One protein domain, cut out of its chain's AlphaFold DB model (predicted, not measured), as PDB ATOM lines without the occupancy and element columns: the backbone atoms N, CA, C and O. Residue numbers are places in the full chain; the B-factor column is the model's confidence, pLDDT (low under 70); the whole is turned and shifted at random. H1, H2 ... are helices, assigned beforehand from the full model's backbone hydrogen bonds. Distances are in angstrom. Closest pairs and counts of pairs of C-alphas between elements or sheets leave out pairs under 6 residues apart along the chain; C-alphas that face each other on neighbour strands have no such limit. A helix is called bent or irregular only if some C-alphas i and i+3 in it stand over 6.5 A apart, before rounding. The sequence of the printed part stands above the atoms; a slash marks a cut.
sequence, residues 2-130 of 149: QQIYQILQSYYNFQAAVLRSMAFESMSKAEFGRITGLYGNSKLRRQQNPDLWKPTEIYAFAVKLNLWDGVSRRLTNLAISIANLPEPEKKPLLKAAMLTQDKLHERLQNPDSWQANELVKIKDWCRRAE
ATOM      1  N   GLN A   2      43.698 100.593 -14.413       87.62
ATOM      2  CA  GLN A   2      42.523 101.415 -14.069       87.62
ATOM      3  C   GLN A   2      41.171 100.691 -14.191       87.62
ATOM      4  O   GLN A   2      40.325 100.784 -13.307       87.62
ATOM      5  N   GLN A   3      40.985  99.892 -15.245       89.81
ATOM      6  CA  GLN A   3      39.762  99.104 -15.430       89.81
ATOM      7  C   GLN A   3      39.519  98.107 -14.280       89.81
ATOM      8  O   GLN A   3      38.397  97.983 -13.794       89.81
ATOM      9  N   ILE A   4      40.571  97.430 -13.802       93.12
ATOM     10  CA  ILE A   4      40.494  96.495 -12.666       93.12
ATOM     11  C   ILE A   4      40.063  97.243 -11.400       93.12
ATOM     12  O   ILE A   4      39.182  96.777 -10.674       93.12
ATOM     13  N   TYR A   5      40.633  98.428 -11.165       93.06
ATOM     14  CA  TYR A   5      40.253  99.272 -10.036       93.06
ATOM     15  C   TYR A   5      38.785  99.705 -10.108       93.06
ATOM     16  O   TYR A   5      38.067  99.589  -9.117       93.06
ATOM     17  N   GLN A   6      38.307 100.134 -11.279       91.44
ATOM     18  CA  GLN A   6      36.910 100.532 -11.481       91.44
ATOM     19  C   GLN A   6      35.928  99.374 -11.247       91.44
ATOM     20  O   GLN A   6      34.902  99.572 -10.594       91.44
ATOM     21  N   ILE A   7      36.249  98.160 -11.717       92.81
ATOM     22  CA  ILE A   7      35.444  96.953 -11.457       92.81
ATOM     23  C   ILE A   7      35.339  96.704  -9.947       92.81
ATOM     24  O   ILE A   7      34.237  96.529  -9.421       92.81
ATOM     25  N   LEU A   8      36.472  96.743  -9.239       93.19
ATOM     26  CA  LEU A   8      36.507  96.555  -7.789       93.19
ATOM     27  C   LEU A   8      35.758  97.667  -7.056       93.19
ATOM     28  O   LEU A   8      34.978  97.384  -6.152       93.19
ATOM     29  N   GLN A   9      35.930  98.926  -7.451       92.00
ATOM     30  CA  GLN A   9      35.225 100.046  -6.835       92.00
ATOM     31  C   GLN A   9      33.705  99.922  -7.016       92.00
ATOM     32  O   GLN A   9      32.960 100.139  -6.062       92.00
ATOM     33  N   SER A  10      33.243  99.506  -8.199       91.00
ATOM     34  CA  SER A  10      31.829  99.207  -8.451       91.00
ATOM     35  C   SER A  10      31.313  98.079  -7.548       91.00
ATOM     36  O   SER A  10      30.242  98.214  -6.952       91.00
ATOM     37  N   TYR A  11      32.089  97.000  -7.388       92.06
ATOM     38  CA  TYR A  11      31.767  95.905  -6.469       92.06
ATOM     39  C   TYR A  11      31.656  96.384  -5.014       92.06
ATOM     40  O   TYR A  11      30.642  96.125  -4.368       92.06
ATOM     41  N   TYR A  12      32.631  97.142  -4.507       91.31
ATOM     42  CA  TYR A  12      32.610  97.631  -3.124       91.31
ATOM     43  C   TYR A  12      31.478  98.631  -2.860       91.31
ATOM     44  O   TYR A  12      30.892  98.625  -1.779       91.31
ATOM     45  N   ASN A  13      31.114  99.459  -3.844       90.81
ATOM     46  CA  ASN A  13      29.951 100.343  -3.729       90.81
ATOM     47  C   ASN A  13      28.651  99.538  -3.601       90.81
ATOM     48  O   ASN A  13      27.794  99.873  -2.779       90.81
ATOM     49  N   PHE A  14      28.520  98.466  -4.387       90.31
ATOM     50  CA  PHE A  14      27.389  97.548  -4.299       90.31
ATOM     51  C   PHE A  14      27.355  96.810  -2.959       90.31
ATOM     52  O   PHE A  14      26.326  96.824  -2.290       90.31
ATOM     53  N   GLN A  15      28.482  96.244  -2.526       90.19
ATOM     54  CA  GLN A  15      28.614  95.620  -1.213       90.19
ATOM     55  C   GLN A  15      28.148  96.580  -0.116       90.19
ATOM     56  O   GLN A  15      27.298  96.224   0.690       90.19
ATOM     57  N   ALA A  16      28.642  97.818  -0.110       89.50
ATOM     58  CA  ALA A  16      28.250  98.806   0.883       89.50
ATOM     59  C   ALA A  16      26.744  99.128   0.835       89.50
ATOM     60  O   ALA A  16      26.139  99.339   1.882       89.50
ATOM     61  N   ALA A  17      26.125  99.144  -0.350       89.19
ATOM     62  CA  ALA A  17      24.678  99.309  -0.481       89.19
ATOM     63  C   ALA A  17      23.913  98.130   0.137       89.19
ATOM     64  O   ALA A  17      23.049  98.362   0.976       89.19
ATOM     65  N   VAL A  18      24.291  96.888  -0.185       89.69
ATOM     66  CA  VAL A  18      23.703  95.676   0.414       89.69
ATOM     67  C   VAL A  18      23.841  95.704   1.936       89.69
ATOM     68  O   VAL A  18      22.855  95.517   2.646       89.69
ATOM     69  N   LEU A  19      25.043  95.995   2.448       88.31
ATOM     70  CA  LEU A  19      25.308  96.048   3.888       88.31
ATOM     71  C   LEU A  19      24.480  97.128   4.603       88.31
ATOM     72  O   LEU A  19      24.027  96.882   5.715       88.31
ATOM     73  N   ARG A  20      24.250  98.293   3.978       87.81
ATOM     74  CA  ARG A  20      23.387  99.353   4.535       87.81
ATOM     75  C   ARG A  20      21.901  99.004   4.481       87.81
ATOM     76  O   ARG A  20      21.158  99.399   5.369       87.81
ATOM     77  N   SER A  21      21.468  98.300   3.438       87.31
ATOM     78  CA  SER A  21      20.080  97.854   3.285       87.31
ATOM     79  C   SER A  21      19.731  96.682   4.203       87.31
ATOM     80  O   SER A  21      18.554  96.409   4.432       87.31
ATOM     81  N   MET A  22      20.730  95.987   4.747       84.12
ATOM     82  CA  MET A  22      20.500  94.980   5.771       84.12
ATOM     83  C   MET A  22      20.125  95.627   7.102       84.12
ATOM     84  O   MET A  22      20.931  96.309   7.732       84.12
ATOM     85  N   ALA A  23      18.940  95.293   7.605       79.25
ATOM     86  CA  ALA A  23      18.567  95.551   8.989       79.25
ATOM     87  C   ALA A  23      19.280  94.545   9.921       79.25
ATOM     88  O   ALA A  23      18.694  93.606  10.457       79.25
ATOM     89  N   PHE A  24      20.602  94.688  10.047       77.69
ATOM     90  CA  PHE A  24      21.465  93.686  10.676       77.69
ATOM     91  C   PHE A  24      21.124  93.448  12.154       77.69
ATOM     92  O   PHE A  24      21.223  92.322  12.645       77.69
ATOM     93  N   GLU A  25      20.702  94.493  12.863       76.94
ATOM     94  CA  GLU A  25      20.331  94.429  14.279       76.94
ATOM     95  C   GLU A  25      19.026  93.660  14.503       76.94
ATOM     96  O   GLU A  25      18.963  92.835  15.414       76.94
ATOM     97  N   SER A  26      18.028  93.844  13.634       83.44
ATOM     98  CA  SER A  26      16.732  93.164  13.737       83.44
ATOM     99  C   SER A  26      16.740  91.736  13.181       83.44
ATOM    100  O   SER A  26      15.881  90.932  13.537       83.44
ATOM    101  N   MET A  27      17.725  91.379  12.352       87.56
ATOM    102  CA  MET A  27      17.859  90.031  11.796       87.56
ATOM    103  C   MET A  27      18.215  89.004  12.878       87.56
ATOM    104  O   MET A  27      19.230  89.126  13.567       87.56
ATOM    105  N   SER A  28      17.446  87.926  13.011       88.81
ATOM    106  CA  SER A  28      17.787  86.861  13.968       88.81
ATOM    107  C   SER A  28      19.052  86.088  13.547       88.81
ATOM    108  O   SER A  28      19.416  86.041  12.371       88.81
ATOM    109  N   LYS A  29      19.736  85.425  14.496       88.56
ATOM    110  CA  LYS A  29      20.878  84.538  14.172       88.56
ATOM    111  C   LYS A  29      20.470  83.396  13.228       88.56
ATOM    112  O   LYS A  29      21.251  83.024  12.359       88.56
ATOM    113  N   ALA A  30      19.258  82.866  13.397       89.62
ATOM    114  CA  ALA A  30      18.720  81.797  12.561       89.62
ATOM    115  C   ALA A  30      18.461  82.277  11.126       89.62
ATOM    116  O   ALA A  30      18.847  81.608  10.171       89.62
ATOM    117  N   GLU A  31      17.875  83.465  10.963       89.31
ATOM    118  CA  GLU A  31      17.670  84.061   9.643       89.31
ATOM    119  C   GLU A  31      18.997  84.357   8.940       89.31
ATOM    120  O   GLU A  31      19.161  84.003   7.772       89.31
ATOM    121  N   PHE A  32      19.965  84.926   9.663       90.25
ATOM    122  CA  PHE A  32      21.318  85.157   9.157       90.25
ATOM    123  C   PHE A  32      21.962  83.862   8.643       90.25
ATOM    124  O   PHE A  32      22.496  83.836   7.531       90.25
ATOM    125  N   GLY A  33      21.883  82.781   9.425       90.50
ATOM    126  CA  GLY A  33      22.414  81.475   9.034       90.50
ATOM    127  C   GLY A  33      21.688  80.872   7.836       90.50
ATOM    128  O   GLY A  33      22.335  80.330   6.949       90.50
ATOM    129  N   ARG A  34      20.366  81.048   7.734       90.19
ATOM    130  CA  ARG A  34      19.584  80.596   6.572       90.19
ATOM    131  C   ARG A  34      19.983  81.314   5.279       90.19
ATOM    132  O   ARG A  34      19.950  80.699   4.222       90.19
ATOM    133  N   ILE A  35      20.319  82.603   5.348       88.94
ATOM    134  CA  ILE A  35      20.711  83.392   4.169       88.94
ATOM    135  C   ILE A  35      22.158  83.095   3.765       88.94
ATOM    136  O   ILE A  35      22.443  82.918   2.589       88.94
ATOM    137  N   THR A  36      23.076  83.047   4.732       87.62
ATOM    138  CA  THR A  36      24.525  83.000   4.459       87.62
ATOM    139  C   THR A  36      25.142  81.607   4.543       87.62
ATOM    140  O   THR A  36      26.285  81.425   4.137       87.62
ATOM    141  N   GLY A  37      24.441  80.640   5.138       87.94
ATOM    142  CA  GLY A  37      25.009  79.346   5.521       87.94
ATOM    143  C   GLY A  37      26.012  79.420   6.681       87.94
ATOM    144  O   GLY A  37      26.671  78.425   6.980       87.94
ATOM    145  N   LEU A  38      26.167  80.578   7.335       87.12
ATOM    146  CA  LEU A  38      27.131  80.782   8.417       87.12
ATOM    147  C   LEU A  38      26.494  80.604   9.798       87.12
ATOM    148  O   LEU A  38      25.407  81.105  10.074       87.12
ATOM    149  N   TYR A  39      27.241  79.998  10.721       86.25
ATOM    150  CA  TYR A  39      26.766  79.696  12.075       86.25
ATOM    151  C   TYR A  39      27.677  80.264  13.173       86.25
ATOM    152  O   TYR A  39      28.732  80.859  12.912       86.25
ATOM    153  N   GLY A  40      27.241  80.100  14.425       82.19
ATOM    154  CA  GLY A  40      27.960  80.541  15.619       82.19
ATOM    155  C   GLY A  40      28.103  82.063  15.697       82.19
ATOM    156  O   GLY A  40      27.170  82.815  15.413       82.19
ATOM    157  N   ASN A  41      29.299  82.535  16.057       85.94
ATOM    158  CA  ASN A  41      29.594  83.964  16.233       85.94
ATOM    159  C   ASN A  41      29.861  84.714  14.915       85.94
ATOM    160  O   ASN A  41      30.329  85.852  14.931       85.94
ATOM    161  N   SER A  42      29.575  84.103  13.762       86.75
ATOM    162  CA  SER A  42      29.866  84.695  12.452       86.75
ATOM    163  C   SER A  42      29.127  86.015  12.230       86.75
ATOM    164  O   SER A  42      29.758  86.964  11.777       86.75
ATOM    165  N   LYS A  43      27.861  86.126  12.661       86.62
ATOM    166  CA  LYS A  43      27.098  87.385  12.611       86.62
ATOM    167  C   LYS A  43      27.849  88.532  13.312       86.62
ATOM    168  O   LYS A  43      28.130  89.550  12.691       86.62
ATOM    169  N   LEU A  44      28.247  88.336  14.571       86.88
ATOM    170  CA  LEU A  44      28.967  89.351  15.352       86.88
ATOM    171  C   LEU A  44      30.324  89.704  14.721       86.88
ATOM    172  O   LEU A  44      30.660  90.877  14.587       86.88
ATOM    173  N   ARG A  45      31.080  88.697  14.260       88.69
ATOM    174  CA  ARG A  45      32.375  88.923  13.596       88.69
ATOM    175  C   ARG A  45      32.244  89.772  12.336       88.69
ATOM    176  O   ARG A  45      33.097  90.621  12.103       88.69
ATOM    177  N   ARG A  46      31.196  89.548  11.532       88.19
ATOM    178  CA  ARG A  46      30.943  90.319  10.304       88.19
ATOM    179  C   ARG A  46      30.478  91.740  10.580       88.19
ATOM    180  O   ARG A  46      30.820  92.635   9.817       88.19
ATOM    181  N   GLN A  47      29.760  91.947  11.679       83.50
ATOM    182  CA  GLN A  47      29.389  93.281  12.142       83.50
ATOM    183  C   GLN A  47      30.620  94.110  12.519       83.50
ATOM    184  O   GLN A  47      30.714  95.277  12.162       83.50
ATOM    185  N   GLN A  48      31.574  93.489  13.213       85.38
ATOM    186  CA  GLN A  48      32.804  94.147  13.653       85.38
ATOM    187  C   GLN A  48      33.841  94.298  12.532       85.38
ATOM    188  O   GLN A  48      34.700  95.166  12.615       85.38
ATOM    189  N   ASN A  49      33.776  93.455  11.494       85.50
ATOM    190  CA  ASN A  49      34.773  93.406  10.425       85.50
ATOM    191  C   ASN A  49      34.100  93.286   9.045       85.50
ATOM    192  O   ASN A  49      33.928  92.170   8.533       85.50
ATOM    193  N   PRO A  50      33.742  94.419   8.415       77.69
ATOM    194  CA  PRO A  50      33.140  94.435   7.083       77.69
ATOM    195  C   PRO A  50      34.027  93.819   5.985       77.69
ATOM    196  O   PRO A  50      33.524  93.287   4.999       77.69
ATOM    197  N   ASP A  51      35.345  93.802   6.160       80.69
ATOM    198  CA  ASP A  51      36.266  93.244   5.159       80.69
ATOM    199  C   ASP A  51      36.247  91.710   5.090       80.69
ATOM    200  O   ASP A  51      36.835  91.114   4.190       80.69
ATOM    201  N   LEU A  52      35.563  91.037   6.022       87.31
ATOM    202  CA  LEU A  52      35.430  89.579   5.999       87.31
ATOM    203  C   LEU A  52      34.350  89.092   5.024       87.31
ATOM    204  O   LEU A  52      34.309  87.894   4.722       87.31
ATOM    205  N   TRP A  53      33.479  89.992   4.554       88.44
ATOM    206  CA  TRP A  53      32.388  89.717   3.615       88.44
ATOM    207  C   TRP A  53      32.884  89.124   2.302       88.44
ATOM    208  O   TRP A  53      33.474  89.807   1.468       88.44
ATOM    209  N   LYS A  54      32.614  87.826   2.125       89.69
ATOM    210  CA  LYS A  54      32.849  87.126   0.872       89.69
ATOM    211  C   LYS A  54      31.793  87.554  -0.141       89.69
ATOM    212  O   LYS A  54      30.638  87.763   0.239       89.69
ATOM    213  N   PRO A  55      32.148  87.611  -1.430       89.31
ATOM    214  CA  PRO A  55      31.189  87.949  -2.470       89.31
ATOM    215  C   PRO A  55      29.923  87.096  -2.475       89.31
ATOM    216  O   PRO A  55      28.837  87.632  -2.660       89.31
ATOM    217  N   THR A  56      30.043  85.798  -2.203       89.00
ATOM    218  CA  THR A  56      28.907  84.864  -2.149       89.00
ATOM    219  C   THR A  56      27.894  85.214  -1.069       89.00
ATOM    220  O   THR A  56      26.689  85.127  -1.280       89.00
ATOM    221  N   GLU A  57      28.373  85.655   0.089       89.75
ATOM    222  CA  GLU A  57      27.517  86.063   1.200       89.75
ATOM    223  C   GLU A  57      26.807  87.381   0.866       89.75
ATOM    224  O   GLU A  57      25.621  87.533   1.150       89.75
ATOM    225  N   ILE A  58      27.510  88.318   0.217       90.06
ATOM    226  CA  ILE A  58      26.929  89.577  -0.270       90.06
ATOM    227  C   ILE A  58      25.858  89.311  -1.328       90.06
ATOM    228  O   ILE A  58      24.777  89.892  -1.252       90.06
ATOM    229  N   TYR A  59      26.128  88.402  -2.264       88.94
ATOM    230  CA  TYR A  59      25.168  87.968  -3.271       88.94
ATOM    231  C   TYR A  59      23.908  87.370  -2.628       88.94
ATOM    232  O   TYR A  59      22.793  87.783  -2.945       88.94
ATOM    233  N   ALA A  60      24.064  86.466  -1.655       89.06
ATOM    234  CA  ALA A  60      22.931  85.862  -0.954       89.06
ATOM    235  C   ALA A  60      22.039  86.909  -0.257       89.06
ATOM    236  O   ALA A  60      20.809  86.816  -0.297       89.06
ATOM    237  N   PHE A  61      22.643  87.944   0.334       89.12
ATOM    238  CA  PHE A  61      21.888  89.065   0.895       89.12
ATOM    239  C   PHE A  61      21.216  89.928  -0.164       89.12
ATOM    240  O   PHE A  61      20.059  90.299   0.020       89.12
ATOM    241  N   ALA A  62      21.897  90.227  -1.269       89.12
ATOM    242  CA  ALA A  62      21.311  90.987  -2.365       89.12
ATOM    243  C   ALA A  62      20.052  90.305  -2.916       89.12
ATOM    244  O   ALA A  62      19.008  90.948  -3.023       89.12
ATOM    245  N   VAL A  63      20.117  88.987  -3.144       88.25
ATOM    246  CA  VAL A  63      18.968  88.170  -3.565       88.25
ATOM    247  C   VAL A  63      17.832  88.261  -2.547       88.25
ATOM    248  O   VAL A  63      16.691  88.519  -2.919       88.25
ATOM    249  N   LYS A  64      18.124  88.113  -1.249       87.56
ATOM    250  CA  LYS A  64      17.106  88.219  -0.189       87.56
ATOM    251  C   LYS A  64      16.449  89.605  -0.122       87.56
ATOM    252  O   LYS A  64      15.280  89.696   0.252       87.56
ATOM    253  N   LEU A  65      17.189  90.659  -0.454       86.38
ATOM    254  CA  LEU A  65      16.725  92.048  -0.452       86.38
ATOM    255  C   LEU A  65      16.078  92.471  -1.781       86.38
ATOM    256  O   LEU A  65      15.716  93.638  -1.923       86.38
ATOM    257  N   ASN A  66      15.938  91.557  -2.752       86.19
ATOM    258  CA  ASN A  66      15.505  91.859  -4.122       86.19
ATOM    259  C   ASN A  66      16.337  92.974  -4.786       86.19
ATOM    260  O   ASN A  66      15.845  93.729  -5.625       86.19
ATOM    261  N   LEU A  67      17.614  93.080  -4.417       83.81
ATOM    262  CA  LEU A  67      18.563  93.967  -5.070       83.81
ATOM    263  C   LEU A  67      19.119  93.227  -6.283       83.81
ATOM    264  O   LEU A  67      19.793  92.207  -6.143       83.81
ATOM    265  N   TRP A  68      18.805  93.719  -7.482       70.19
ATOM    266  CA  TRP A  68      19.312  93.118  -8.709       70.19
ATOM    267  C   TRP A  68      20.839  93.227  -8.762       70.19
ATOM    268  O   TRP A  68      21.423  94.269  -8.451       70.19
ATOM    269  N   ASP A  69      21.487  92.134  -9.145       67.00
ATOM    270  CA  ASP A  69      22.912  91.937  -8.938       67.00
ATOM    271  C   ASP A  69      23.590  91.490 -10.242       67.00
ATOM    272  O   ASP A  69      23.159  90.559 -10.920       67.00
ATOM    273  N   GLY A  70      24.683  92.183 -10.573       69.06
ATOM    274  CA  GLY A  70      25.673  91.766 -11.566       69.06
ATOM    275  C   GLY A  70      27.050  91.493 -10.947       69.06
ATOM    276  O   GLY A  70      28.052  91.628 -11.642       69.06
ATOM    277  N   VAL A  71      27.135  91.187  -9.651       78.94
ATOM    278  CA  VAL A  71      28.356  90.848  -8.902       78.94
ATOM    279  C   VAL A  71      29.067  89.665  -9.515       78.94
ATOM    280  O   VAL A  71      30.249  89.811  -9.814       78.94
ATOM    281  N   SER A  72      28.382  88.549  -9.781       78.94
ATOM    282  CA  SER A  72      29.033  87.394 -10.410       78.94
ATOM    283  C   SER A  72      29.662  87.804 -11.745       78.94
ATOM    284  O   SER A  72      30.837  87.547 -11.973       78.94
ATOM    285  N   ARG A  73      28.947  88.594 -12.567       84.75
ATOM    286  CA  ARG A  73      29.475  89.140 -13.831       84.75
ATOM    287  C   ARG A  73      30.665  90.086 -13.618       84.75
ATOM    288  O   ARG A  73      31.640  90.009 -14.360       84.75
ATOM    289  N   ARG A  74      30.621  90.974 -12.618       88.62
ATOM    290  CA  ARG A  74      31.743  91.869 -12.273       88.62
ATOM    291  C   ARG A  74      32.980  91.074 -11.862       88.62
ATOM    292  O   ARG A  74      34.078  91.423 -12.279       88.62
ATOM    293  N   LEU A  75      32.810  90.012 -11.080       91.12
ATOM    294  CA  LEU A  75      33.906  89.170 -10.603       91.12
ATOM    295  C   LEU A  75      34.464  88.243 -11.686       91.12
ATOM    296  O   LEU A  75      35.677  88.031 -11.726       91.12
ATOM    297  N   THR A  76      33.627  87.772 -12.615       89.94
ATOM    298  CA  THR A  76      34.092  87.141 -13.859       89.94
ATOM    299  C   THR A  76      34.947  88.120 -14.660       89.94
ATOM    300  O   THR A  76      36.082  87.810 -15.017       89.94
ATOM    301  N   ASN A  77      34.439  89.337 -14.890       91.31
ATOM    302  CA  ASN A  77      35.160  90.366 -15.637       91.31
ATOM    303  C   ASN A  77      36.479  90.745 -14.954       91.31
ATOM    304  O   ASN A  77      37.474  90.948 -15.639       91.31
ATOM    305  N   LEU A  78      36.512  90.787 -13.620       94.44
ATOM    306  CA  LEU A  78      37.734  91.005 -12.851       94.44
ATOM    307  C   LEU A  78      38.788  89.936 -13.157       94.44
ATOM    308  O   LEU A  78      39.930  90.279 -13.466       94.44
ATOM    309  N   ALA A  79      38.413  88.657 -13.086       94.25
ATOM    310  CA  ALA A  79      39.324  87.550 -13.358       94.25
ATOM    311  C   ALA A  79      39.852  87.600 -14.803       94.25
ATOM    312  O   ALA A  79      41.058  87.472 -15.016       94.25
ATOM    313  N   ILE A  80      38.980  87.885 -15.780       94.81
ATOM    314  CA  ILE A  80      39.353  88.060 -17.193       94.81
ATOM    315  C   ILE A  80      40.320  89.237 -17.363       94.81
ATOM    316  O   ILE A  80      41.366  89.096 -17.997       94.81
ATOM    317  N   SER A  81      40.013  90.394 -16.771       94.31
ATOM    318  CA  SER A  81      40.876  91.575 -16.846       94.31
ATOM    319  C   SER A  81      42.257  91.318 -16.248       94.31
ATOM    320  O   SER A  81      43.243  91.781 -16.813       94.31
ATOM    321  N   ILE A  82      42.350  90.571 -15.142       94.62
ATOM    322  CA  ILE A  82      43.636  90.194 -14.538       94.62
ATOM    323  C   ILE A  82      44.389  89.197 -15.426       94.62
ATOM    324  O   ILE A  82      45.595  89.349 -15.616       94.62
ATOM    325  N   ALA A  83      43.704  88.196 -15.983       94.06
ATOM    326  CA  ALA A  83      44.318  87.191 -16.853       94.06
ATOM    327  C   ALA A  83      44.944  87.816 -18.111       94.06
ATOM    328  O   ALA A  83      46.037  87.413 -18.516       94.06
ATOM    329  N   ASN A  84      44.290  88.846 -18.654       94.62
ATOM    330  CA  ASN A  84      44.716  89.582 -19.845       94.62
ATOM    331  C   ASN A  84      45.791  90.651 -19.576       94.62
ATOM    332  O   ASN A  84      46.215  91.329 -20.511       94.62
ATOM    333  N   LEU A  85      46.244  90.832 -18.329       92.88
ATOM    334  CA  LEU A  85      47.354  91.742 -18.049       92.88
ATOM    335  C   LEU A  85      48.677  91.206 -18.626       92.88
ATOM    336  O   LEU A  85      48.947  90.000 -18.531       92.88
ATOM    337  N   PRO A  86      49.563  92.097 -19.111       92.62
ATOM    338  CA  PRO A  86      50.942  91.743 -19.422       92.62
ATOM    339  C   PRO A  86      51.651  91.116 -18.211       92.62
ATOM    340  O   PRO A  86      51.476  91.566 -17.077       92.62
ATOM    341  N   GLU A  87      52.503  90.109 -18.436       91.75
ATOM    342  CA  GLU A  87      53.261  89.423 -17.371       91.75
ATOM    343  C   GLU A  87      54.009  90.360 -16.396       91.75
ATOM    344  O   GLU A  87      53.970  90.083 -15.191       91.75
ATOM    345  N   PRO A  88      54.638  91.471 -16.848       91.81
ATOM    346  CA  PRO A  88      55.305  92.416 -15.949       91.81
ATOM    347  C   PRO A  88      54.373  93.061 -14.915       91.81
ATOM    348  O   PRO A  88      54.802  93.336 -13.800       91.81
ATOM    349  N   GLU A  89      53.099  93.273 -15.254       91.00
ATOM    350  CA  GLU A  89      52.092  93.837 -14.346       91.00
ATOM    351  C   GLU A  89      51.360  92.750 -13.554       91.00
ATOM    352  O   GLU A  89      51.058  92.915 -12.368       91.00
ATOM    353  N   LYS A  90      51.092  91.617 -14.211       93.50
ATOM    354  CA  LYS A  90      50.331  90.504 -13.650       93.50
ATOM    355  C   LYS A  90      51.078  89.827 -12.505       93.50
ATOM    356  O   LYS A  90      50.505  89.658 -11.432       93.50
ATOM    357  N   LYS A  91      52.355  89.464 -12.684       93.69
ATOM    358  CA  LYS A  91      53.118  88.727 -11.654       93.69
ATOM    359  C   LYS A  91      53.196  89.480 -10.315       93.69
ATOM    360  O   LYS A  91      52.902  88.859  -9.289       93.69
ATOM    361  N   PRO A  92      53.536  90.785 -10.273       93.69
ATOM    362  CA  PRO A  92      53.545  91.544  -9.025       93.69
ATOM    363  C   PRO A  92      52.163  91.659  -8.376       93.69
ATOM    364  O   PRO A  92      52.054  91.475  -7.164       93.69
ATOM    365  N   LEU A  93      51.110  91.896  -9.168       94.38
ATOM    366  CA  LEU A  93      49.732  91.975  -8.672       94.38
ATOM    367  C   LEU A  93      49.295  90.657  -8.025       94.38
ATOM    368  O   LEU A  93      48.797  90.657  -6.899       94.38
ATOM    369  N   LEU A  94      49.525  89.532  -8.705       95.06
ATOM    370  CA  LEU A  94      49.193  88.200  -8.198       95.06
ATOM    371  C   LEU A  94      49.945  87.894  -6.898       95.06
ATOM    372  O   LEU A  94      49.340  87.476  -5.909       95.06
ATOM    373  N   LYS A  95      51.248  88.201  -6.856       94.50
ATOM    374  CA  LYS A  95      52.067  88.058  -5.646       94.50
ATOM    375  C   LYS A  95      51.522  88.903  -4.492       94.50
ATOM    376  O   LYS A  95      51.368  88.388  -3.386       94.50
ATOM    377  N   ALA A  96      51.195  90.170  -4.741       92.88
ATOM    378  CA  ALA A  96      50.650  91.068  -3.727       92.88
ATOM    379  C   ALA A  96      49.296  90.586  -3.188       92.88
ATOM    380  O   ALA A  96      49.042  90.684  -1.987       92.88
ATOM    381  N   ALA A  97      48.458  90.014  -4.053       93.94
ATOM    382  CA  ALA A  97      47.165  89.442  -3.699       93.94
ATOM    383  C   ALA A  97      47.245  88.046  -3.050       93.94
ATOM    384  O   ALA A  97      46.225  87.538  -2.594       93.94
ATOM    385  N   MET A  98      48.438  87.436  -2.960       93.38
ATOM    386  CA  MET A  98      48.634  86.025  -2.575       93.38
ATOM    387  C   MET A  98      47.844  85.040  -3.457       93.38
ATOM    388  O   MET A  98      47.379  83.985  -3.002       93.38
ATOM    389  N   LEU A  99      47.704  85.399  -4.730       94.56
ATOM    390  CA  LEU A  99      46.963  84.655  -5.733       94.56
ATOM    391  C   LEU A  99      47.958  83.929  -6.649       94.56
ATOM    392  O   LEU A  99      48.901  84.530  -7.157       94.56
ATOM    393  N   THR A 100      47.789  82.619  -6.817       94.00
ATOM    394  CA  THR A 100      48.591  81.809  -7.751       94.00
ATOM    395  C   THR A 100      47.917  81.791  -9.121       94.00
ATOM    396  O   THR A 100      46.741  82.138  -9.229       94.00
ATOM    397  N   GLN A 101      48.629  81.376 -10.174       92.25
ATOM    398  CA  GLN A 101      48.000  81.194 -11.492       92.25
ATOM    399  C   GLN A 101      46.855  80.173 -11.426       92.25
ATOM    400  O   GLN A 101      45.784  80.428 -11.967       92.25
ATOM    401  N   ASP A 102      47.029  79.089 -10.667       93.88
ATOM    402  CA  ASP A 102      45.981  78.078 -10.475       93.88
ATOM    403  C   ASP A 102      44.742  78.660  -9.786       93.88
ATOM    404  O   ASP A 102      43.617  78.438 -10.229       93.88
ATOM    405  N   LYS A 103      44.933  79.490  -8.749       95.50
ATOM    406  CA  LYS A 103      43.824  80.210  -8.109       95.50
ATOM    407  C   LYS A 103      43.147  81.174  -9.077       95.50
ATOM    408  O   LYS A 103      41.928  81.268  -9.064       95.50
ATOM    409  N   LEU A 104      43.902  81.884  -9.923       94.19
ATOM    410  CA  LEU A 104      43.318  82.767 -10.941       94.19
ATOM    411  C   LEU A 104      42.459  81.978 -11.930       94.19
ATOM    412  O   LEU A 104      41.364  82.421 -12.274       94.19
ATOM    413  N   HIS A 105      42.933  80.806 -12.348       93.69
ATOM    414  CA  HIS A 105      42.174  79.908 -13.205       93.69
ATOM    415  C   HIS A 105      40.876  79.446 -12.531       93.69
ATOM    416  O   HIS A 105      39.815  79.492 -13.146       93.69
ATOM    417  N   GLU A 106      40.923  79.104 -11.243       93.75
ATOM    418  CA  GLU A 106      39.724  78.793 -10.458       93.75
ATOM    419  C   GLU A 106      38.735  79.974 -10.430       93.75
ATOM    420  O   GLU A 106      37.541  79.777 -10.651       93.75
ATOM    421  N   ARG A 107      39.214  81.218 -10.242       93.00
ATOM    422  CA  ARG A 107      38.359  82.427 -10.259       93.00
ATOM    423  C   ARG A 107      37.688  82.671 -11.613       93.00
ATOM    424  O   ARG A 107      36.588  83.219 -11.645       93.00
ATOM    425  N   LEU A 108      38.335  82.283 -12.715       91.31
ATOM    426  CA  LEU A 108      37.763  82.375 -14.063       91.31
ATOM    427  C   LEU A 108      36.595  81.402 -14.257       91.31
ATOM    428  O   LEU A 108      35.606  81.768 -14.886       91.31
ATOM    429  N   GLN A 109      36.704  80.189 -13.711       90.56
ATOM    430  CA  GLN A 109      35.660  79.163 -13.811       90.56
ATOM    431  C   GLN A 109      34.529  79.388 -12.805       90.56
ATOM    432  O   GLN A 109      33.367  79.110 -13.091       90.56
ATOM    433  N   ASN A 110      34.872  79.893 -11.621       89.50
ATOM    434  CA  ASN A 110      33.945  80.074 -10.522       89.50
ATOM    435  C   ASN A 110      34.119  81.462  -9.874       89.50
ATOM    436  O   ASN A 110      34.948  81.620  -8.969       89.50
ATOM    437  N   PRO A 111      33.310  82.461 -10.271       84.75
ATOM    438  CA  PRO A 111      33.331  83.804  -9.683       84.75
ATOM    439  C   PRO A 111      33.006  83.823  -8.184       84.75
ATOM    440  O   PRO A 111      33.395  84.743  -7.470       84.75
ATOM    441  N   ASP A 112      32.343  82.794  -7.672       84.81
ATOM    442  CA  ASP A 112      31.976  82.693  -6.261       84.81
ATOM    443  C   ASP A 112      33.150  82.229  -5.382       84.81
ATOM    444  O   ASP A 112      33.117  82.341  -4.157       84.81
ATOM    445  N   SER A 113      34.236  81.746  -5.995       89.81
ATOM    446  CA  SER A 113      35.425  81.277  -5.276       89.81
ATOM    447  C   SER A 113      36.348  82.411  -4.796       89.81
ATOM    448  O   SER A 113      37.280  82.163  -4.024       89.81
ATOM    449  N   TRP A 114      36.086  83.661  -5.196       92.94
ATOM    450  CA  TRP A 114      36.845  84.835  -4.752       92.94
ATOM    451  C   TRP A 114      36.837  84.992  -3.227       92.94
ATOM    452  O   TRP A 114      35.791  84.947  -2.577       92.94
ATOM    453  N   GLN A 115      38.013  85.237  -2.643       91.56
ATOM    454  CA  GLN A 115      38.131  85.567  -1.223       91.56
ATOM    455  C   GLN A 115      38.174  87.085  -1.013       91.56
ATOM    456  O   GLN A 115      38.783  87.825  -1.784       91.56
ATOM    457  N   ALA A 116      37.563  87.563   0.074       90.75
ATOM    458  CA  ALA A 116      37.474  88.996   0.371       90.75
ATOM    459  C   ALA A 116      38.859  89.668   0.471       90.75
ATOM    460  O   ALA A 116      39.098  90.726  -0.104       90.75
ATOM    461  N   ASN A 117      39.814  88.999   1.125       91.31
ATOM    462  CA  ASN A 117      41.184  89.488   1.275       91.31
ATOM    463  C   ASN A 117      41.949  89.594  -0.058       91.31
ATOM    464  O   ASN A 117      42.789  90.480  -0.197       91.31
ATOM    465  N   GLU A 118      41.673  88.717  -1.030       94.12
ATOM    466  CA  GLU A 118      42.247  88.793  -2.379       94.12
ATOM    467  C   GLU A 118      41.787  90.093  -3.056       94.12
ATOM    468  O   GLU A 118      42.612  90.878  -3.526       94.12
ATOM    469  N   LEU A 119      40.479  90.374  -3.022       93.81
ATOM    470  CA  LEU A 119      39.883  91.563  -3.639       93.81
ATOM    471  C   LEU A 119      40.391  92.873  -3.019       93.81
ATOM    472  O   LEU A 119      40.628  93.842  -3.744       93.81
ATOM    473  N   VAL A 120      40.561  92.921  -1.692       92.38
ATOM    474  CA  VAL A 120      41.109  94.100  -0.988       92.38
ATOM    475  C   VAL A 120      42.537  94.374  -1.457       92.38
ATOM    476  O   VAL A 120      42.856  95.487  -1.875       92.38
ATOM    477  N   LYS A 121      43.385  93.341  -1.486       93.62
ATOM    478  CA  LYS A 121      44.788  93.471  -1.900       93.62
ATOM    479  C   LYS A 121      44.935  93.898  -3.357       93.62
ATOM    480  O   LYS A 121      45.799  94.723  -3.655       93.62
ATOM    481  N   ILE A 122      44.095  93.375  -4.255       94.75
ATOM    482  CA  ILE A 122      44.091  93.787  -5.667       94.75
ATOM    483  C   ILE A 122      43.695  95.263  -5.779       94.75
ATOM    484  O   ILE A 122      44.373  96.024  -6.467       94.75
ATOM    485  N   LYS A 123      42.651  95.695  -5.060       93.00
ATOM    486  CA  LYS A 123      42.217  97.099  -5.061       93.00
ATOM    487  C   LYS A 123      43.332  98.031  -4.592       93.00
ATOM    488  O   LYS A 123      43.628  99.017  -5.268       93.00
ATOM    489  N   ASP A 124      43.967  97.710  -3.467       91.94
ATOM    490  CA  ASP A 124      45.061  98.506  -2.907       91.94
ATOM    491  C   ASP A 124      46.281  98.551  -3.828       91.94
ATOM    492  O   ASP A 124      46.941  99.587  -3.943       91.94
ATOM    493  N   TRP A 125      46.584  97.438  -4.503       93.62
ATOM    494  CA  TRP A 125      47.632  97.386  -5.517       93.62
ATOM    495  C   TRP A 125      47.339  98.336  -6.676       93.62
ATOM    496  O   TRP A 125      48.179  99.177  -6.999       93.62
ATOM    497  N   CYS A 126      46.143  98.251  -7.266       91.06
ATOM    498  CA  CYS A 126      45.763  99.114  -8.380       91.06
ATOM    499  C   CYS A 126      45.760 100.596  -7.982       91.06
ATOM    500  O   CYS A 126      46.287 101.413  -8.731       91.06
ATOM    501  N   ARG A 127      45.275 100.933  -6.777       88.62
ATOM    502  CA  ARG A 127      45.307 102.308  -6.251       88.62
ATOM    503  C   ARG A 127      46.733 102.860  -6.166       88.62
ATOM    504  O   ARG A 127      46.973 103.996  -6.550       88.62
ATOM    505  N   ARG A 128      47.693 102.068  -5.671       86.12
ATOM    506  CA  ARG A 128      49.104 102.492  -5.592       86.12
ATOM    507  C   ARG A 128      49.736 102.640  -6.970       86.12
ATOM    508  O   ARG A 128      50.473 103.594  -7.193       86.12
ATOM    509  N   ALA A 129      49.437 101.722  -7.888       80.00
ATOM    510  CA  ALA A 129      49.936 101.802  -9.255       80.00
ATOM    511  C   ALA A 129      49.489 103.109  -9.933       80.00
ATOM    512  O   ALA A 129      50.319 103.796 -10.516       80.00
ATOM    513  N   GLU A 130      48.223 103.513  -9.785       68.81
ATOM    514  CA  GLU A 130      47.713 104.774 -10.347       68.81
ATOM    515  C   GLU A 130      48.441 106.022  -9.815       68.81
ATOM    516  O   GLU A 130      48.745 106.925 -10.597       68.81
TER     517      GLU A 130
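What this domain is: This is residues 2 to 130 of the 149 residues of an uncharacterized protein of Fibrella sp. ES10-3-2-2 (UniProt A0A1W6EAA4). One long helix, H1, runs along one side of an elongated all-helix body and spans two groups of shorter helices. Around its first half lie H5, side by side with it, and H8, which crosses it at a steep tilt, with H6 packed on H8 and H7 on H5; toward its other end H4 packs on it, with H2 on H4 and the small H3 near H2. The printed part has 129 residues, with eight named helices in the order H1 to H8 and no named strand; 93 residues are in the helices. The whole is compact, with a radius of gyration of the C-alphas of 15.3 A, and spans 48 by 27 by 27 A.

Where its parts are: H1 is the longest helix, residues 2 to 21, and measures 28.6 A from C-alpha 2 at (42.523, 101.415, -14.069) to C-alpha 21 at (20.080, 97.854, 3.285). H2 is residues 29 to 36 and H3 is residues 42 to 48. H4, residues 55 to 64, is 14.3 A long, and H5, residues 71 to 83, is 18.2 A long. H6, residues 87 to 97, is 15.0 A long; it is neither bent nor irregular, but only just: C-alphas 88 and 91 are 6.1 A apart. H7 is residues 101 to 109. H8, residues 116 to 130, is 21.6 A long and ends with C-alpha 130 at (47.713, 104.774, -10.347).

How they stand to each other: H1 is the hub and touches three helices. With residues 3 to 11 alone it touches H5, at a shallow tilt of 22 degrees, opposite ways; the closest C-alphas, of Ile 4 and Leu 78, are 6.1 A apart. With residues 2 to 9 alone it touches H8, at a steep tilt of 46 degrees, opposite ways; the closest C-alphas are those of Tyr 5 and Cys 126, 5.8 A apart. With residues 15 to 19 alone it touches H4, at a steep tilt of 45 degrees, the same way; the closest C-alphas, of Val 18 and Ala 62, are 6.0 A apart. H8 touches H6 at a steep tilt of 47 degrees, opposite ways, the closest C-alphas being those of Ala 97 and Lys 121, 5.0 A apart. H5 touches H7, opposite ways at 37 degrees, only just a steep tilt; the closest C-alphas, of Ala 79 and Leu 108, are 5.5 A apart. H4 touches H2, only just about perpendicular at 70.0 degrees, with the closest C-alphas, of Thr 36 and Glu 57, 5.4 A apart. H3 touches no helix, but is near H2: the closest C-alphas, of Lys 29 and Lys 43, are 7.0 A apart. H4 and H5 are close but not clearly touching, with the closest C-alphas, of Tyr 59 and Val 71, 7.1 A apart. Among the pairs that are apart are H1 and H7, H5 and H8, and H2 and H6. Every O i to N i+4 pair is within hydrogen-bond range in H1, H2, H3, H4, H5, H7 and H8; in H6 it is 6 of 7.

The domain as a whole: The two C-alphas farthest apart, those of Ser 26 and Pro 88, are 48.7 A apart, while the first and last printed C-alphas, of Gln 2 and Glu 130, are 7.2 A apart. The printed part has no cut. The links H2 to H3, H5 to H6 and H6 to H7 are tight, the other four are short, and no link is long. The mean pLDDT of the printed part is 89.0, and residues 69 to 70 and residue 130 are under 70.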